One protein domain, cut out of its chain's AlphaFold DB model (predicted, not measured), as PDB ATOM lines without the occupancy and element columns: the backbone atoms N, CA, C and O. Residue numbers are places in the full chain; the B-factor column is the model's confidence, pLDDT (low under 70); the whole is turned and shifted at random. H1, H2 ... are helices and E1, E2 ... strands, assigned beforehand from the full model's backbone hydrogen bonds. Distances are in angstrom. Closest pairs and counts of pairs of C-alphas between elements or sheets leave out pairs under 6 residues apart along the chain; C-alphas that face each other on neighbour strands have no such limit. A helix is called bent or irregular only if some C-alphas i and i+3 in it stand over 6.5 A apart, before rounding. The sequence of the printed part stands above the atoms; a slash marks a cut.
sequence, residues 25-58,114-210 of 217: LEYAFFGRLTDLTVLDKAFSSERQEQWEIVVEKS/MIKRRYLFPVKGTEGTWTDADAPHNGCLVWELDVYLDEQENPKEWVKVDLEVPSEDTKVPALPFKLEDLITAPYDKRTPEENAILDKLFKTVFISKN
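Overview. This is residues 25 to 58 and 114 to 210 of the 217 residues of an uncharacterized protein of Bdellovibrionaceae bacterium (UniProt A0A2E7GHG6). A single, strongly twisted sheet of six strands makes the body, with helix H2 laid over one face of it and the short helix H1 over strand E4, near E3. The sheet runs E2, E3, E4, E5, E1, E6, antiparallel throughout; residues 53 to 58, at the far end of E2 and beyond it, stick out free. The printed part has 131 residues, with two named helices and six named strands in the order E1, H1, E2, E3, E4, E5, E6, H2; the class is mixed, helices and strands. The whole is compact, with a radius of gyration of the C-alphas of 15.4 A and spans of 39 by 39 by 28 A.

Along the chain. Across the sheet, E2 is residues 44 to 55, 32.5 A long, and bends by 58 degrees at residue 47. E3 is residues 114 to 122, 23.3 A, and E4 is residues 142 to 149, 21.7 A. E5, residues 155 to 165, is 26.8 A long and bends by 76 degrees at residue 158. E1, residues 25 to 32, is 23.5 A long and begins with C-alpha 25 at (0.266, -126.896, 8.861). E6 is residues 180 to 183, 9.2 A. H1 is residues 36 to 41, 10.0 A. H2, residues 192 to 206, is 19.4 A long and ends with C-alpha 206 at (-14.271, -122.052, 22.994); it is only just irregular, with C-alphas 203 and 206 6.7 A apart.

Arrangement. From edge to edge of the sheet the strands' lines turn by 140 degrees. E3, E4 and E5 form a meander, each strand the antiparallel neighbour of the one before; E3 and E4 are a hairpin, as are E4 and E5. Within hydrogen-bond range are N 48 and O 116 of E2 and E3, 2.8 A; N 117 and O 147 of E3 and E4, 2.8 A; N 146 and O 160 of E4 and E5, 2.8 A; N 29 and O 161 of E1 and E5, 2.8 A; and N 32 and O 180 of E1 and E6, 2.8 A. H2 on one face of the sheet makes two layers, helix over strands, at a height over the sheet of 10.4 A; the closest C-alphas of E4 and H2 are those of Tyr 148 and Phe 206, 6.1 A. H1 is on the sheet at a height of 8.7 A; the closest C-alphas of H1 and E3 are those of Leu 39 and Tyr 119, 7.0 A. H1 and H2 are apart. O i to N i+4 pairs within range are 10 of 11 in H2 and 0 of 2 in H1, where 3 of 3 O i to N i+3 pairs are.

Size, cuts and confidence. The two C-alphas farthest apart, those of Thr 37 and Ser 58, are 45.6 A apart. Residues 59 to 113 are not printed, and C-alphas 58 and 114 are 25.5 A apart across this cut. The links E3 to E4 and E5 to E6 are long. The mean pLDDT of the printed part is 91.4, and no printed residue is under 70.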
ATOM      1  N   LEU A  25       0.708-125.516   8.677       90.56
ATOM      2  CA  LEU A  25       0.266-126.896   8.861       90.56
ATOM      3  C   LEU A  25       0.169-127.179  10.361       90.56
ATOM      4  O   LEU A  25       1.185-127.191  11.046       90.56
ATOM      5  N   GLU A  26      -1.039-127.447  10.860       91.25
ATOM      6  CA  GLU A  26      -1.286-127.721  12.281       91.25
ATOM      7  C   GLU A  26      -1.948-129.092  12.500       91.25
ATOM      8  O   GLU A  26      -2.835-129.517  11.747       91.25
ATOM      9  N   TYR A  27      -1.559-129.770  13.580       92.50
ATOM     10  CA  TYR A  27      -2.348-130.844  14.180       92.50
ATOM     11  C   TYR A  27      -3.102-130.301  15.390       92.50
ATOM     12  O   TYR A  27      -2.477-129.848  16.343       92.50
ATOM     13  N   ALA A  28      -4.430-130.408  15.366       93.88
ATOM     14  CA  ALA A  28      -5.294-129.946  16.448       93.88
ATOM     15  C   ALA A  28      -5.888-131.122  17.233       93.88
ATOM     16  O   ALA A  28      -6.565-131.990  16.669       93.88
ATOM     17  N   PHE A  29      -5.691-131.097  18.544       95.31
ATOM     18  CA  PHE A  29      -6.195-132.065  19.509       95.31
ATOM     19  C   PHE A  29      -7.140-131.373  20.493       95.31
ATOM     20  O   PHE A  29      -6.948-130.210  20.843       95.31
ATOM     21  N   PHE A  30      -8.152-132.090  20.974       96.44
ATOM     22  CA  PHE A  30      -9.106-131.565  21.952       96.44
ATOM     23  C   PHE A  30      -9.259-132.546  23.100       96.44
ATOM     24  O   PHE A  30      -9.349-133.747  22.869       96.44
ATOM     25  N   GLY A  31      -9.309-132.056  24.332       96.50
ATOM     26  CA  GLY A  31      -9.473-132.916  25.503       96.50
ATOM     27  C   GLY A  31      -9.774-132.123  26.764       96.50
ATOM     28  O   GLY A  31      -9.780-130.891  26.746       96.50
ATOM     29  N   ARG A  32     -10.009-132.834  27.865       96.62
ATOM     30  CA  ARG A  32     -10.156-132.243  29.198       96.62
ATOM     31  C   ARG A  32      -8.831-132.262  29.945       96.62
ATOM     32  O   ARG A  32      -8.213-133.318  30.100       96.62
ATOM     33  N   LEU A  33      -8.424-131.098  30.440       95.19
ATOM     34  CA  LEU A  33      -7.270-130.936  31.311       95.19
ATOM     35  C   LEU A  33      -7.716-131.041  32.774       95.19
ATOM     36  O   LEU A  33      -8.268-130.098  33.332       95.19
ATOM     37  N   THR A  34      -7.482-132.198  33.393       90.12
ATOM     38  CA  THR A  34      -7.899-132.457  34.784       90.12
ATOM     39  C   THR A  34      -6.835-132.104  35.824       90.12
ATOM     40  O   THR A  34      -7.164-131.886  36.987       90.12
ATOM     41  N   ASP A  35      -5.569-131.991  35.414       92.62
ATOM     42  CA  ASP A  35      -4.457-131.562  36.265       92.62
ATOM     43  C   ASP A  35      -3.918-130.205  35.796       92.62
ATOM     44  O   ASP A  35      -3.105-130.125  34.876       92.62
ATOM     45  N   LEU A  36      -4.358-129.126  36.446       91.12
ATOM     46  CA  LEU A  36      -3.908-127.767  36.126       91.12
ATOM     47  C   LEU A  36      -2.454-127.491  36.540       91.12
ATOM     48  O   LEU A  36      -1.868-126.531  36.052       91.12
ATOM     49  N   THR A  37      -1.833-128.328  37.381       93.19
ATOM     50  CA  THR A  37      -0.433-128.117  37.808       93.19
ATOM     51  C   THR A  37       0.568-128.314  36.668       93.19
ATOM     52  O   THR A  37       1.736-127.941  36.773       93.19
ATOM     53  N   VAL A  38       0.135-128.889  35.540       93.44
ATOM     54  CA  VAL A  38       0.980-129.001  34.345       93.44
ATOM     55  C   VAL A  38       1.253-127.645  33.698       93.44
ATOM     56  O   VAL A  38       2.260-127.514  33.008       93.44
ATOM     57  N   LEU A  39       0.392-126.647  33.929       94.19
ATOM     58  CA  LEU A  39       0.536-125.302  33.373       94.19
ATOM     59  C   LEU A  39       1.790-124.601  33.916       94.19
ATOM     60  O   LEU A  39       2.472-123.911  33.163       94.19
ATOM     61  N   ASP A  40       2.177-124.891  35.162       92.88
ATOM     62  CA  ASP A  40       3.402-124.377  35.798       92.88
ATOM     63  C   ASP A  40       4.691-124.886  35.121       92.88
ATOM     64  O   ASP A  40       5.786-124.391  35.385       92.88
ATOM     65  N   LYS A  41       4.579-125.908  34.265       93.69
ATOM     66  CA  LYS A  41       5.701-126.493  33.515       93.69
ATOM     67  C   LYS A  41       5.835-125.911  32.111       93.69
ATOM     68  O   LYS A  41       6.751-126.319  31.393       93.69
ATOM     69  N   ALA A  42       4.921-125.034  31.698       94.75
ATOM     70  CA  ALA A  42       5.027-124.357  30.418       94.75
ATOM     71  C   ALA A  42       6.279-123.476  30.398       94.75
ATOM     72  O   ALA A  42       6.681-122.910  31.413       94.75
ATOM     73  N   PHE A  43       6.907-123.368  29.231       93.12
ATOM     74  CA  PHE A  43       8.052-122.482  29.045       93.12
ATOM     75  C   PHE A  43       7.628-121.014  29.147       93.12
ATOM     76  O   PHE A  43       8.300-120.203  29.784       93.12
ATOM     77  N   SER A  44       6.490-120.695  28.541       92.06
ATOM     78  CA  SER A  44       5.861-119.385  28.590       92.06
ATOM     79  C   SER A  44       4.351-119.519  28.440       92.06
ATOM     80  O   SER A  44       3.823-120.586  28.104       92.06
ATOM     81  N   SER A  45       3.651-118.423  28.707       94.06
ATOM     82  CA  SER A  45       2.233-118.312  28.405       94.06
ATOM     83  C   SER A  45       1.892-116.908  27.945       94.06
ATOM     84  O   SER A  45       2.539-115.952  28.372       94.06
ATOM     85  N   GLU A  46       0.830-116.785  27.167       93.50
ATOM     86  CA  GLU A  46       0.290-115.500  26.748       93.50
ATOM     87  C   GLU A  46      -1.235-115.494  26.808       93.50
ATOM     88  O   GLU A  46      -1.901-116.499  26.545       93.50
ATOM     89  N   ARG A  47      -1.802-114.352  27.194       95.00
ATOM     90  CA  ARG A  47      -3.248-114.131  27.169       95.00
ATOM     91  C   ARG A  47      -3.625-113.619  25.786       95.00
ATOM     92  O   ARG A  47      -3.121-112.583  25.364       95.00
ATOM     93  N   GLN A  48      -4.537-114.314  25.117       95.81
ATOM     94  CA  GLN A  48      -5.058-113.933  23.813       95.81
ATOM     95  C   GLN A  48      -6.554-113.609  23.907       95.81
ATOM     96  O   GLN A  48      -7.358-114.427  24.360       95.81
ATOM     97  N   GLU A  49      -6.933-112.429  23.423       95.44
ATOM     98  CA  GLU A  49      -8.311-112.100  23.060       95.44
ATOM     99  C   GLU A  49      -8.362-111.943  21.544       95.44
ATOM    100  O   GLU A  49      -7.669-111.096  20.987       95.44
ATOM    101  N   GLN A  50      -9.157-112.756  20.856       95.56
ATOM    102  CA  GLN A  50      -9.247-112.732  19.398       95.56
ATOM    103  C   GLN A  50     -10.690-112.669  18.920       95.56
ATOM    104  O   GLN A  50     -11.573-113.278  19.516       95.56
ATOM    105  N   TRP A  51     -10.911-111.972  17.812       95.69
ATOM    106  CA  TRP A  51     -12.214-111.803  17.175       95.69
ATOM    107  C   TRP A  51     -12.084-112.093  15.690       95.69
ATOM    108  O   TRP A  51     -11.103-111.686  15.064       95.69
ATOM    109  N   GLU A  52     -13.061-112.802  15.130       94.88
ATOM    110  CA  GLU A  52     -12.976-113.296  13.759       94.88
ATOM    111  C   GLU A  52     -14.236-113.023  12.938       94.88
ATOM    112  O   GLU A  52     -15.367-113.069  13.422       94.88
ATOM    113  N   ILE A  53     -14.010-112.751  11.657       95.56
ATOM    114  CA  ILE A  53     -15.028-112.660  10.620       95.56
ATOM    115  C   ILE A  53     -14.733-113.771   9.622       95.56
ATOM    116  O   ILE A  53     -13.702-113.766   8.944       95.56
ATOM    117  N   VAL A  54     -15.648-114.730   9.539       93.94
ATOM    118  CA  VAL A  54     -15.548-115.853   8.609       93.94
ATOM    119  C   VAL A  54     -16.216-115.473   7.293       93.94
ATOM    120  O   VAL A  54     -17.382-115.081   7.259       93.94
ATOM    121  N   VAL A  55     -15.471-115.611   6.202       95.88
ATOM    122  CA  VAL A  55     -15.953-115.427   4.835       95.88
ATOM    123  C   VAL A  55     -16.148-116.808   4.223       95.88
ATOM    124  O   VAL A  55     -15.191-117.475   3.820       95.88
ATOM    125  N   GLU A  56     -17.402-117.252   4.168       95.31
ATOM    126  CA  GLU A  56     -17.744-118.553   3.598       95.31
ATOM    127  C   GLU A  56     -17.526-118.597   2.082       95.31
ATOM    128  O   GLU A  56     -17.645-117.588   1.381       95.31
ATOM    129  N   LYS A  57     -17.202-119.783   1.553       95.44
ATOM    130  CA  LYS A  57     -17.060-119.967   0.104       95.44
ATOM    131  C   LYS A  57     -18.413-119.732  -0.573       95.44
ATOM    132  O   LYS A  57     -19.397-120.392  -0.250       95.44
ATOM    133  N   SER A  58     -18.436-118.864  -1.577       95.56
ATOM    134  CA  SER A  58     -19.591-118.610  -2.443       95.56
ATOM    135  C   SER A  58     -19.154-118.585  -3.916       95.56
ATOM    136  O   SER A  58     -17.956-118.653  -4.199       95.56
ATOM    137  N   MET A 114     -12.539-115.592  20.790       94.44
ATOM    138  CA  MET A 114     -11.979-116.524  21.765       94.44
ATOM    139  C   MET A 114     -11.156-115.741  22.773       94.44
ATOM    140  O   MET A 114     -10.358-114.882  22.399       94.44
ATOM    141  N   ILE A 115     -11.356-116.050  24.051       94.69
ATOM    142  CA  ILE A 115     -10.550-115.527  25.152       94.69
ATOM    143  C   ILE A 115      -9.868-116.726  25.790       94.69
ATOM    144  O   ILE A 115     -10.532-117.623  26.319       94.69
ATOM    145  N   LYS A 116      -8.546-116.769  25.683       95.94
ATOM    146  CA  LYS A 116      -7.751-117.928  26.077       95.94
ATOM    147  C   LYS A 116      -6.404-117.506  26.638       95.94
ATOM    148  O   LYS A 116      -5.915-116.409  26.379       95.94
ATOM    149  N   ARG A 117      -5.788-118.410  27.384       96.50
ATOM    150  CA  ARG A 117      -4.367-118.363  27.704       96.50
ATOM    151  C   ARG A 117      -3.684-119.512  26.978       96.50
ATOM    152  O   ARG A 117      -4.059-120.666  27.179       96.50
ATOM    153  N   ARG A 118      -2.725-119.180  26.122       97.12
ATOM    154  CA  ARG A 118      -1.921-120.129  25.356       97.12
ATOM    155  C   ARG A 118      -0.648-120.416  26.134       97.12
ATOM    156  O   ARG A 118       0.079-119.487  26.469       97.12
ATOM    157  N   TYR A 119      -0.406-121.679  26.452       96.12
ATOM    158  CA  TYR A 119       0.791-122.150  27.145       96.12
ATOM    159  C   TYR A 119       1.680-122.907  26.171       96.12
ATOM    160  O   TYR A 119       1.202-123.777  25.444       96.12
ATOM    161  N   LEU A 120       2.972-122.600  26.174       94.88
ATOM    162  CA  LEU A 120       3.909-123.108  25.181       94.88
ATOM    163  C   LEU A 120       4.839-124.150  25.801       94.88
ATOM    164  O   LEU A 120       5.487-123.899  26.820       94.88
ATOM    165  N   PHE A 121       4.919-125.324  25.175       95.25
ATOM    166  CA  PHE A 121       5.774-126.428  25.610       95.25
ATOM    167  C   PHE A 121       6.689-126.874  24.458       95.25
ATOM    168  O   PHE A 121       6.304-127.735  23.661       95.25
ATOM    169  N   PRO A 122       7.911-126.317  24.367       94.50
ATOM    170  CA  PRO A 122       8.914-126.771  23.412       94.50
ATOM    171  C   PRO A 122       9.235-128.259  23.585       94.50
ATOM    172  O   PRO A 122       9.419-128.759  24.703       94.50
ATOM    173  N   VAL A 123       9.322-128.979  22.471       94.44
ATOM    174  CA  VAL A 123       9.607-130.413  22.449       94.44
ATOM    175  C   VAL A 123      11.117-130.620  22.473       94.44
ATOM    176  O   VAL A 123      11.813-130.390  21.485       94.44
ATOM    177  N   LYS A 124      11.629-131.094  23.609       91.50
ATOM    178  CA  LYS A 124      13.060-131.386  23.777       91.50
ATOM    179  C   LYS A 124      13.570-132.352  22.708       91.50
ATOM    180  O   LYS A 124      12.946-133.385  22.463       91.50
ATOM    181  N   GLY A 125      14.746-132.062  22.159       90.94
ATOM    182  CA  GLY A 125      15.386-132.872  21.121       90.94
ATOM    183  C   GLY A 125      14.929-132.537  19.702       90.94
ATOM    184  O   GLY A 125      15.279-133.269  18.777       90.94
ATOM    185  N   THR A 126      14.142-131.470  19.527       92.38
ATOM    186  CA  THR A 126      13.717-130.960  18.212       92.38
ATOM    187  C   THR A 126      14.349-129.608  17.877       92.38
ATOM    188  O   THR A 126      13.984-128.993  16.882       92.38
ATOM    189  N   GLU A 127      15.317-129.150  18.671       91.44
ATOM    190  CA  GLU A 127      16.025-127.887  18.460       91.44
ATOM    191  C   GLU A 127      16.659-127.835  17.059       91.44
ATOM    192  O   GLU A 127      17.366-128.758  16.646       91.44
ATOM    193  N   GLY A 128      16.407-126.749  16.320       87.25
ATOM    194  CA  GLY A 128      16.913-126.538  14.960       87.25
ATOM    195  C   GLY A 128      16.370-127.495  13.892       87.25
ATOM    196  O   GLY A 128      16.907-127.518  12.785       87.25
ATOM    197  N   THR A 129      15.341-128.295  14.195       87.94
ATOM    198  CA  THR A 129      14.713-129.179  13.193       87.94
ATOM    199  C   THR A 129      13.787-128.422  12.250       87.94
ATOM    200  O   THR A 129      13.592-128.851  11.115       87.94
ATOM    201  N   TRP A 130      13.273-127.275  12.693       87.75
ATOM    202  CA  TRP A 130      12.561-126.323  11.859       87.75
ATOM    203  C   TRP A 130      13.494-125.149  11.541       87.75
ATOM    204  O   TRP A 130      13.924-124.420  12.431       87.75
ATOM    205  N   THR A 131      13.878-125.020  10.269       84.50
ATOM    206  CA  THR A 131      14.924-124.078   9.825       84.50
ATOM    207  C   THR A 131      14.392-122.838   9.123       84.50
ATOM    208  O   THR A 131      15.185-121.994   8.703       84.50
ATOM    209  N   ASP A 132      13.079-122.747   8.942       80.50
ATOM    210  CA  ASP A 132      12.467-121.600   8.291       80.50
ATOM    211  C   ASP A 132      12.609-120.358   9.179       80.50
ATOM    212  O   ASP A 132      12.796-120.445  10.395       80.50
ATOM    213  N   ALA A 133      12.589-119.178   8.562       70.50
ATOM    214  CA  ALA A 133      12.846-117.920   9.265       70.50
ATOM    215  C   ALA A 133      11.791-117.595  10.341       70.50
ATOM    216  O   ALA A 133      12.026-116.760  11.209       70.50
ATOM    217  N   ASP A 134      10.637-118.244  10.258       70.12
ATOM    218  CA  ASP A 134       9.491-118.171  11.155       70.12
ATOM    219  C   ASP A 134       9.402-119.361  12.118       70.12
ATOM    220  O   ASP A 134       8.416-119.480  12.841       70.12
ATOM    221  N   ALA A 135      10.421-120.222  12.162       76.75
ATOM    222  CA  ALA A 135      10.427-121.362  13.056       76.75
ATOM    223  C   ALA A 135      10.353-120.918  14.534       76.75
ATOM    224  O   ALA A 135      11.156-120.085  14.980       76.75
ATOM    225  N   PRO A 136       9.442-121.498  15.332       75.75
ATOM    226  CA  PRO A 136       9.262-121.098  16.716       75.75
ATOM    227  C   PRO A 136      10.447-121.557  17.574       75.75
ATOM    228  O   PRO A 136      11.102-122.562  17.299       75.75
ATOM    229  N   HIS A 137      10.727-120.810  18.645       81.38
ATOM    230  CA  HIS A 137      11.651-121.181  19.727       81.38
ATOM    231  C   HIS A 137      12.933-121.919  19.277       81.38
ATOM    232  O   HIS A 137      13.078-123.121  19.491       81.38
ATOM    233  N   ASN A 138      13.893-121.208  18.677       82.88
ATOM    234  CA  ASN A 138      15.162-121.795  18.204       82.88
ATOM    235  C   ASN A 138      14.979-122.994  17.243       82.88
ATOM    236  O   ASN A 138      15.808-123.910  17.220       82.88
ATOM    237  N   GLY A 139      13.893-123.012  16.468       87.38
ATOM    238  CA  GLY A 139      13.601-124.078  15.513       87.38
ATOM    239  C   GLY A 139      13.079-125.372  16.134       87.38
ATOM    240  O   GLY A 139      13.219-126.432  15.522       87.38
ATOM    241  N   CYS A 140      12.540-125.316  17.355       90.81
ATOM    242  CA  CYS A 140      11.883-126.451  17.999       90.81
ATOM    243  C   CYS A 140      10.466-126.657  17.470       90.81
ATOM    244  O   CYS A 140       9.769-125.705  17.142       90.81
ATOM    245  N   LEU A 141       9.976-127.894  17.540       93.19
ATOM    246  CA  LEU A 141       8.534-128.118  17.598       93.19
ATOM    247  C   LEU A 141       8.004-127.613  18.944       93.19
ATOM    248  O   LEU A 141       8.627-127.834  19.988       93.19
ATOM    249  N   VAL A 142       6.842-126.966  18.938       94.38
ATOM    250  CA  VAL A 142       6.228-126.398  20.142       94.38
ATOM    251  C   VAL A 142       4.780-126.852  20.224       94.38
ATOM    252  O   VAL A 142       4.011-126.672  19.290       94.38
ATOM    253  N   TRP A 143       4.408-127.442  21.359       96.06
ATOM    254  CA  TRP A 143       3.003-127.658  21.681       96.06
ATOM    255  C   TRP A 143       2.387-126.364  22.195       96.06
ATOM    256  O   TRP A 143       2.904-125.773  23.149       96.06
ATOM    257  N   GLU A 144       1.247-125.987  21.632       96.44
ATOM    258  CA  GLU A 144       0.448-124.858  22.086       96.44
ATOM    259  C   GLU A 144      -0.794-125.371  22.808       96.44
ATOM    260  O   GLU A 144      -1.691-125.945  22.199       96.44
ATOM    261  N   LEU A 145      -0.858-125.193  24.125       97.31
ATOM    262  CA  LEU A 145      -2.008-125.571  24.940       97.31
ATOM    263  C   LEU A 145      -2.888-124.343  25.192       97.31
ATOM    264  O   LEU A 145      -2.549-123.480  26.001       97.31
ATOM    265  N   ASP A 146      -4.038-124.295  24.532       97.56
ATOM    266  CA  ASP A 146      -5.035-123.243  24.683       97.56
ATOM    267  C   ASP A 146      -6.035-123.575  25.794       97.56
ATOM    268  O   ASP A 146      -6.895-124.454  25.652       97.56
ATOM    269  N   VAL A 147      -5.959-122.814  26.885       97.19
ATOM    270  CA  VAL A 147      -6.905-122.861  28.002       97.19
ATOM    271  C   VAL A 147      -7.891-121.704  27.876       97.19
ATOM    272  O   VAL A 147      -7.524-120.539  28.023       97.19
ATOM    273  N   TYR A 148      -9.153-122.020  27.599       95.88
ATOM    274  CA  TYR A 148     -10.209-121.024  27.408       95.88
ATOM    275  C   TYR A 148     -10.720-120.504  28.745       95.88
ATOM    276  O   TYR A 148     -10.839-121.266  29.704       95.88
ATOM    277  N   LEU A 149     -11.042-119.216  28.796       92.12
ATOM    278  CA  LEU A 149     -11.424-118.535  30.030       92.12
ATOM    279  C   LEU A 149     -12.933-118.258  30.064       92.12
ATOM    280  O   LEU A 149     -13.573-118.063  29.025       92.12
ATOM    281  N   ASP A 150     -13.530-118.300  31.253       86.81
ATOM    282  CA  ASP A 150     -14.878-117.780  31.487       86.81
ATOM    283  C   ASP A 150     -14.876-116.248  31.672       86.81
ATOM    284  O   ASP A 150     -13.841-115.586  31.577       86.81
ATOM    285  N   GLU A 151     -16.052-115.664  31.906       82.94
ATOM    286  CA  GLU A 151     -16.211-114.215  32.100       82.94
ATOM    287  C   GLU A 151     -15.521-113.689  33.374       82.94
ATOM    288  O   GLU A 151     -15.314-112.485  33.508       82.94
ATOM    289  N   GLN A 152     -15.175-114.575  34.309       86.44
ATOM    290  CA  GLN A 152     -14.452-114.277  35.545       86.44
ATOM    291  C   GLN A 152     -12.959-114.645  35.445       86.44
ATOM    292  O   GLN A 152     -12.267-114.667  36.461       86.44
ATOM    293  N   GLU A 153     -12.467-114.923  34.234       86.12
ATOM    294  CA  GLU A 153     -11.103-115.370  33.929       86.12
ATOM    295  C   GLU A 153     -10.693-116.717  34.552       86.12
ATOM    296  O   GLU A 153      -9.503-117.038  34.617       86.12
ATOM    297  N   ASN A 154     -11.649-117.555  34.964       89.50
ATOM    298  CA  ASN A 154     -11.326-118.915  35.390       89.50
ATOM    299  C   ASN A 154     -11.113-119.824  34.170       89.50
ATOM    300  O   ASN A 154     -11.833-119.707  33.173       89.50
ATOM    301  N   PRO A 155     -10.161-120.771  34.240       92.06
ATOM    302  CA  PRO A 155      -9.942-121.732  33.170       92.06
ATOM    303  C   PRO A 155     -11.109-122.718  33.053       92.06
ATOM    304  O   PRO A 155     -11.585-123.273  34.045       92.06
ATOM    305  N   LYS A 156     -11.526-122.990  31.818       93.00
ATOM    306  CA  LYS A 156     -12.451-124.073  31.477       93.00
ATOM    307  C   LYS A 156     -11.681-125.388  31.324       93.00
ATOM    308  O   LYS A 156     -10.525-125.396  30.917       93.00
ATOM    309  N   GLU A 157     -12.345-126.507  31.617       92.69
ATOM    310  CA  GLU A 157     -11.716-127.840  31.590       92.69
ATOM    311  C   GLU A 157     -11.297-128.290  30.186       92.69
ATOM    312  O   GLU A 157     -10.283-128.964  30.022       92.69
ATOM    313  N   TRP A 158     -12.101-127.960  29.175       96.88
ATOM    314  CA  TRP A 158     -11.823-128.333  27.793       96.88
ATOM    315  C   TRP A 158     -10.783-127.397  27.185       96.88
ATOM    316  O   TRP A 158     -10.934-126.175  27.220       96.88
ATOM    317  N   VAL A 159      -9.764-127.999  26.580       97.25
ATOM    318  CA  VAL A 159      -8.624-127.316  25.969       97.25
ATOM    319  C   VAL A 159      -8.475-127.723  24.504       97.25
ATOM    320  O   VAL A 159      -8.911-128.807  24.098       97.25
ATOM    321  N   LYS A 160      -7.845-126.850  23.717       97.19
ATOM    322  CA  LYS A 160      -7.317-127.176  22.385       97.19
ATOM    323  C   LYS A 160      -5.801-127.283  22.518       97.19
ATOM    324  O   LYS A 160      -5.197-126.473  23.213       97.19
ATOM    325  N   VAL A 161      -5.204-128.292  21.903       97.00
ATOM    326  CA  VAL A 161      -3.751-128.406  21.794       97.00
ATOM    327  C   VAL A 161      -3.387-128.402  20.329       97.00
ATOM    328  O   VAL A 161      -3.870-129.260  19.593       97.00
ATOM    329  N   ASP A 162      -2.533-127.473  19.933       95.62
ATOM    330  CA  ASP A 162      -2.031-127.375  18.572       95.62
ATOM    331  C   ASP A 162      -0.549-127.736  18.511       95.62
ATOM    332  O   ASP A 162       0.211-127.555  19.467       95.62
ATOM    333  N   LEU A 163      -0.159-128.287  17.369       93.94
ATOM    334  CA  LEU A 163       1.226-128.476  16.976       93.94
ATOM    335  C   LEU A 163       1.368-128.026  15.536       93.94
ATOM    336  O   LEU A 163       0.953-128.746  14.621       93.94
ATOM    337  N   GLU A 164       1.965-126.860  15.355       91.38
ATOM    338  CA  GLU A 164       2.438-126.441  14.047       91.38
ATOM    339  C   GLU A 164       3.649-127.284  13.634       91.38
ATOM    340  O   GLU A 164       4.490-127.663  14.461       91.38
ATOM    341  N   VAL A 165       3.716-127.624  12.349       91.56
ATOM    342  CA  VAL A 165       4.766-128.476  11.792       91.56
ATOM    343  C   VAL A 165       5.309-127.917  10.476       91.56
ATOM    344  O   VAL A 165       4.540-127.398   9.668       91.56
ATOM    345  N   PRO A 166       6.610-128.104  10.187       88.94
ATOM    346  CA  PRO A 166       7.202-127.656   8.925       88.94
ATOM    347  C   PRO A 166       6.721-128.473   7.715       88.94
ATOM    348  O   PRO A 166       6.822-128.032   6.571       88.94
ATOM    349  N   SER A 167       6.234-129.699   7.934       89.62
ATOM    350  CA  SER A 167       5.747-130.575   6.863       89.62
ATOM    351  C   SER A 167       4.821-131.678   7.374       89.62
ATOM    352  O   SER A 167       4.848-132.041   8.551       89.62
ATOM    353  N   GLU A 168       4.050-132.279   6.465       87.75
ATOM    354  CA  GLU A 168       3.148-133.403   6.760       87.75
ATOM    355  C   GLU A 168       3.864-134.684   7.220       87.75
ATOM    356  O   GLU A 168       3.249-135.536   7.861       87.75
ATOM    357  N   ASP A 169       5.149-134.824   6.893       89.94
ATOM    358  CA  ASP A 169       5.973-135.970   7.291       89.94
ATOM    359  C   ASP A 169       6.511-135.826   8.723       89.94
ATOM    360  O   ASP A 169       7.155-136.739   9.255       89.94
ATOM    361  N   THR A 170       6.256-134.683   9.368       90.75
ATOM    362  CA  THR A 170       6.693-134.422  10.736       90.75
ATOM    363  C   THR A 170       6.058-135.426  11.685       90.75
ATOM    364  O   THR A 170       4.838-135.518  11.837       90.75
ATOM    365  N   LYS A 171       6.905-136.187  12.379       91.88
ATOM    366  CA  LYS A 171       6.441-137.128  13.391       91.88
ATOM    367  C   LYS A 171       5.897-136.361  14.593       91.88
ATOM    368  O   LYS A 171       6.662-135.748  15.331       91.88
ATOM    369  N   VAL A 172       4.595-136.491  14.830       92.88
ATOM    370  CA  VAL A 172       3.924-135.921  16.002       92.88
ATOM    371  C   VAL A 172       4.529-136.517  17.292       92.88
ATOM    372  O   VAL A 172       4.496-137.742  17.470       92.88
ATOM    373  N   PRO A 173       5.119-135.697  18.184       94.31
ATOM    374  CA  PRO A 173       5.665-136.160  19.455       94.31
ATOM    375  C   PRO A 173       4.557-136.573  20.437       94.31
ATOM    376  O   PRO A 173       3.368-136.390  20.195       94.31
ATOM    377  N   ALA A 174       4.930-137.165  21.571       93.69
ATOM    378  CA  ALA A 174       3.968-137.409  22.644       93.69
ATOM    379  C   ALA A 174       3.653-136.101  23.389       93.69
ATOM    380  O   ALA A 174       4.544-135.268  23.580       93.69
ATOM    381  N   LEU A 175       2.411-135.950  23.857       93.75
ATOM    382  CA  LEU A 175       2.037-134.838  24.731       93.75
ATOM    383  C   LEU A 175       2.824-134.909  26.055       93.75
ATOM    384  O   LEU A 175       2.945-135.994  26.636       93.75
ATOM    385  N   PRO A 176       3.328-133.775  26.578       93.00
ATOM    386  CA  PRO A 176       4.075-133.745  27.838       93.00
ATOM    387  C   PRO A 176       3.176-133.836  29.087       93.00
ATOM    388  O   PRO A 176       3.672-133.866  30.214       93.00
ATOM    389  N   PHE A 177       1.856-133.891  28.897       93.50
ATOM    390  CA  PHE A 177       0.828-133.978  29.933       93.50
ATOM    391  C   PHE A 177      -0.303-134.916  29.491       93.50
ATOM    392  O   PHE A 177      -0.380-135.331  28.336       93.50
ATOM    393  N   LYS A 178      -1.180-135.282  30.432       94.19
ATOM    394  CA  LYS A 178      -2.331-136.153  30.168       94.19
ATOM    395  C   LYS A 178      -3.587-135.324  29.921       94.19
ATOM    396  O   LYS A 178      -3.818-134.345  30.623       94.19
ATOM    397  N   LEU A 179      -4.402-135.776  28.974       95.75
ATOM    398  CA  LEU A 179      -5.750-135.277  28.727       95.75
ATOM    399  C   LEU A 179      -6.739-136.439  28.811       95.75
ATOM    400  O   LEU A 179      -6.427-137.558  28.397       95.75
ATOM    401  N   GLU A 180      -7.924-136.161  29.337       95.75
ATOM    402  CA  GLU A 180      -9.070-137.068  29.275       95.75
ATOM    403  C   GLU A 180      -9.936-136.749  28.048       95.75
ATOM    404  O   GLU A 180      -9.873-135.643  27.514       95.75
ATOM    405  N   ASP A 181     -10.743-137.717  27.601       92.50
ATOM    406  CA  ASP A 181     -11.679-137.578  26.469       92.50
ATOM    407  C   ASP A 181     -11.040-136.996  25.196       92.50
ATOM    408  O   ASP A 181     -11.587-136.113  24.536       92.50
ATOM    409  N   LEU A 182      -9.842-137.491  24.880       92.31
ATOM    410  CA  LEU A 182      -9.005-136.973  23.808       92.31
ATOM    411  C   LEU A 182      -9.592-137.270  22.416       92.31
ATOM    412  O   LEU A 182      -9.736-138.427  22.024       92.31
ATOM    413  N   ILE A 183      -9.818-136.213  21.638       92.00
ATOM    414  CA  ILE A 183     -10.174-136.253  20.218       92.00
ATOM    415  C   ILE A 183      -8.938-135.837  19.416       92.00
ATOM    416  O   ILE A 183      -8.448-134.714  19.546       92.00
ATOM    417  N   THR A 184      -8.429-136.753  18.587       90.00
ATOM    418  CA  THR A 184      -7.190-136.565  17.800       90.00
ATOM    419  C   THR A 184      -7.409-136.600  16.290       90.00
ATOM    420  O   THR A 184      -6.503-136.274  15.524       90.00
ATOM    421  N   ALA A 185      -8.596-137.017  15.840       83.50
ATOM    422  CA  ALA A 185      -8.877-137.157  14.424       83.50
ATOM    423  C   ALA A 185      -8.853-135.780  13.724       83.50
ATOM    424  O   ALA A 185      -9.459-134.819  14.224       83.50
ATOM    425  N   PRO A 186      -8.187-135.657  12.558       81.12
ATOM    426  CA  PRO A 186      -8.266-134.450  11.744       81.12
ATOM    427  C   PRO A 186      -9.690-134.273  11.205       81.12
ATOM    428  O   PRO A 186     -10.453-135.234  11.121       81.12
ATOM    429  N   TYR A 187     -10.054-133.040  10.848       77.19
ATOM    430  CA  TYR A 187     -11.432-132.670  10.493       77.19
ATOM    431  C   TYR A 187     -12.082-133.602   9.455       77.19
ATOM    432  O   TYR A 187     -13.220-134.024   9.637       77.19
ATOM    433  N   ASP A 188     -11.345-133.975   8.411       79.38
ATOM    434  CA  ASP A 188     -11.796-134.836   7.311       79.38
ATOM    435  C   ASP A 188     -11.986-136.314   7.697       79.38
ATOM    436  O   ASP A 188     -12.557-137.083   6.924       79.38
ATOM    437  N   LYS A 189     -11.521-136.719   8.885       86.00
ATOM    438  CA  LYS A 189     -11.574-138.105   9.381       86.00
ATOM    439  C   LYS A 189     -12.364-138.270  10.679       86.00
ATOM    440  O   LYS A 189     -12.412-139.382  11.201       86.00
ATOM    441  N   ARG A 190     -12.958-137.196  11.204       88.06
ATOM    442  CA  ARG A 190     -13.775-137.244  12.425       88.06
ATOM    443  C   ARG A 190     -15.085-137.981  12.199       88.06
ATOM    444  O   ARG A 190     -15.723-137.821  11.154       88.06
ATOM    445  N   THR A 191     -15.525-138.739  13.199       91.19
ATOM    446  CA  THR A 191     -16.860-139.350  13.176       91.19
ATOM    447  C   THR A 191     -17.955-138.286  13.356       91.19
ATOM    448  O   THR A 191     -17.686-137.180  13.840       91.19
ATOM    449  N   PRO A 192     -19.219-138.577  12.988       92.69
ATOM    450  CA  PRO A 192     -20.339-137.681  13.271       92.69
ATOM    451  C   PRO A 192     -20.470-137.321  14.760       92.69
ATOM    452  O   PRO A 192     -20.795-136.182  15.087       92.69
ATOM    453  N   GLU A 193     -20.184-138.263  15.659       91.38
ATOM    454  CA  GLU A 193     -20.225-138.058  17.110       91.38
ATOM    455  C   GLU A 193     -19.124-137.101  17.577       91.38
ATOM    456  O   GLU A 193     -19.405-136.170  18.331       91.38
ATOM    457  N   GLU A 194     -17.888-137.280  17.097       91.12
ATOM    458  CA  GLU A 194     -16.777-136.366  17.390       91.12
ATOM    459  C   GLU A 194     -17.076-134.951  16.880       91.12
ATOM    460  O   GLU A 194     -16.874-133.974  17.604       91.12
ATOM    461  N   ASN A 195     -17.625-134.831  15.667       91.81
ATOM    462  CA  ASN A 195     -18.041-133.545  15.113       91.81
ATOM    463  C   ASN A 195     -19.146-132.893  15.953       91.81
ATOM    464  O   ASN A 195     -19.054-131.708  16.254       91.81
ATOM    465  N   ALA A 196     -20.148-133.649  16.407       93.00
ATOM    466  CA  ALA A 196     -21.207-133.116  17.263       93.00
ATOM    467  C   ALA A 196     -20.678-132.627  18.626       93.00
ATOM    468  O   ALA A 196     -21.136-131.600  19.138       93.00
ATOM    469  N   ILE A 197     -19.705-133.338  19.211       93.31
ATOM    470  CA  ILE A 197     -19.027-132.909  20.441       93.31
ATOM    471  C   ILE A 197     -18.269-131.605  20.190       93.31
ATOM    472  O   ILE A 197     -18.471-130.640  20.929       93.31
ATOM    473  N   LEU A 198     -17.442-131.542  19.145       93.00
ATOM    474  CA  LEU A 198     -16.661-130.344  18.835       93.00
ATOM    475  C   LEU A 198     -17.554-129.151  18.492       93.00
ATOM    476  O   LEU A 198     -17.334-128.073  19.033       93.00
ATOM    477  N   ASP A 199     -18.603-129.333  17.693       93.12
ATOM    478  CA  ASP A 199     -19.572-128.278  17.384       93.12
ATOM    479  C   ASP A 199     -20.194-127.693  18.654       93.12
ATOM    480  O   ASP A 199     -20.385-126.478  18.766       93.12
ATOM    481  N   LYS A 200     -20.508-128.549  19.633       93.75
ATOM    482  CA  LYS A 200     -20.990-128.107  20.943       93.75
ATOM    483  C   LYS A 200     -19.902-127.337  21.692       93.75
ATOM    484  O   LYS A 200     -20.185-126.245  22.173       93.75
ATOM    485  N   LEU A 201     -18.677-127.860  21.760       94.56
ATOM    486  CA  LEU A 201     -17.558-127.208  22.449       94.56
ATOM    487  C   LEU A 201     -17.222-125.840  21.851       94.56
ATOM    488  O   LEU A 201     -17.080-124.879  22.602       94.56
ATOM    489  N   PHE A 202     -17.187-125.705  20.525       92.12
ATOM    490  CA  PHE A 202     -17.002-124.406  19.882       92.12
ATOM    491  C   PHE A 202     -18.118-123.433  20.265       92.12
ATOM    492  O   PHE A 202     -17.828-122.302  20.632       92.12
ATOM    493  N   LYS A 203     -19.380-123.875  20.294       89.44
ATOM    494  CA  LYS A 203     -20.524-123.016  20.646       89.44
ATOM    495  C   LYS A 203     -20.608-122.633  22.127       89.44
ATOM    496  O   LYS A 203     -21.196-121.596  22.429       89.44
ATOM    497  N   THR A 204     -20.121-123.473  23.044       88.38
ATOM    498  CA  THR A 204     -20.361-123.293  24.492       88.38
ATOM    499  C   THR A 204     -19.107-123.075  25.329       88.38
ATOM    500  O   THR A 204     -19.205-122.545  26.433       88.38
ATOM    501  N   VAL A 205     -17.941-123.511  24.855       90.69
ATOM    502  CA  VAL A 205     -16.676-123.455  25.600       90.69
ATOM    503  C   VAL A 205     -15.700-122.496  24.936       90.69
ATOM    504  O   VAL A 205     -15.228-121.578  25.607       90.69
ATOM    505  N   PHE A 206     -15.401-122.708  23.653       92.56
ATOM    506  CA  PHE A 206     -14.271-122.052  22.994       92.56
ATOM    507  C   PHE A 206     -14.612-120.664  22.456       92.56
ATOM    508  O   PHE A 206     -13.788-119.758  22.554       92.56
ATOM    509  N   ILE A 207     -15.829-120.476  21.931       90.75
ATOM    510  CA  ILE A 207     -16.274-119.176  21.430       90.75
ATOM    511  C   ILE A 207     -16.944-118.387  22.556       90.75
ATOM    512  O   ILE A 207     -17.979-118.778  23.101       90.75
ATOM    513  N   SER A 208     -16.370-117.229  22.853       86.75
ATOM    514  CA  SER A 208     -16.997-116.159  23.614       86.75
ATOM    515  C   SER A 208     -17.933-115.380  22.696       86.75
ATOM    516  O   SER A 208     -17.539-114.913  21.624       86.75
ATOM    517  N   LYS A 209     -19.193-115.225  23.106       84.25
ATOM    518  CA  LYS A 209     -20.139-114.378  22.373       84.25
ATOM    519  C   LYS A 209     -19.693-112.925  22.450       84.25
ATOM    520  O   LYS A 209     -19.186-112.485  23.479       84.25
ATOM    521  N   ASN A 210     -19.924-112.174  21.379       82.44
ATOM    522  CA  ASN A 210     -19.685-110.741  21.403       82.44
ATOM    523  C   ASN A 210     -20.629-110.075  22.429       82.44
ATOM    524  O   ASN A 210     -21.847-110.153  22.251       82.44
TER     525      ASN A 210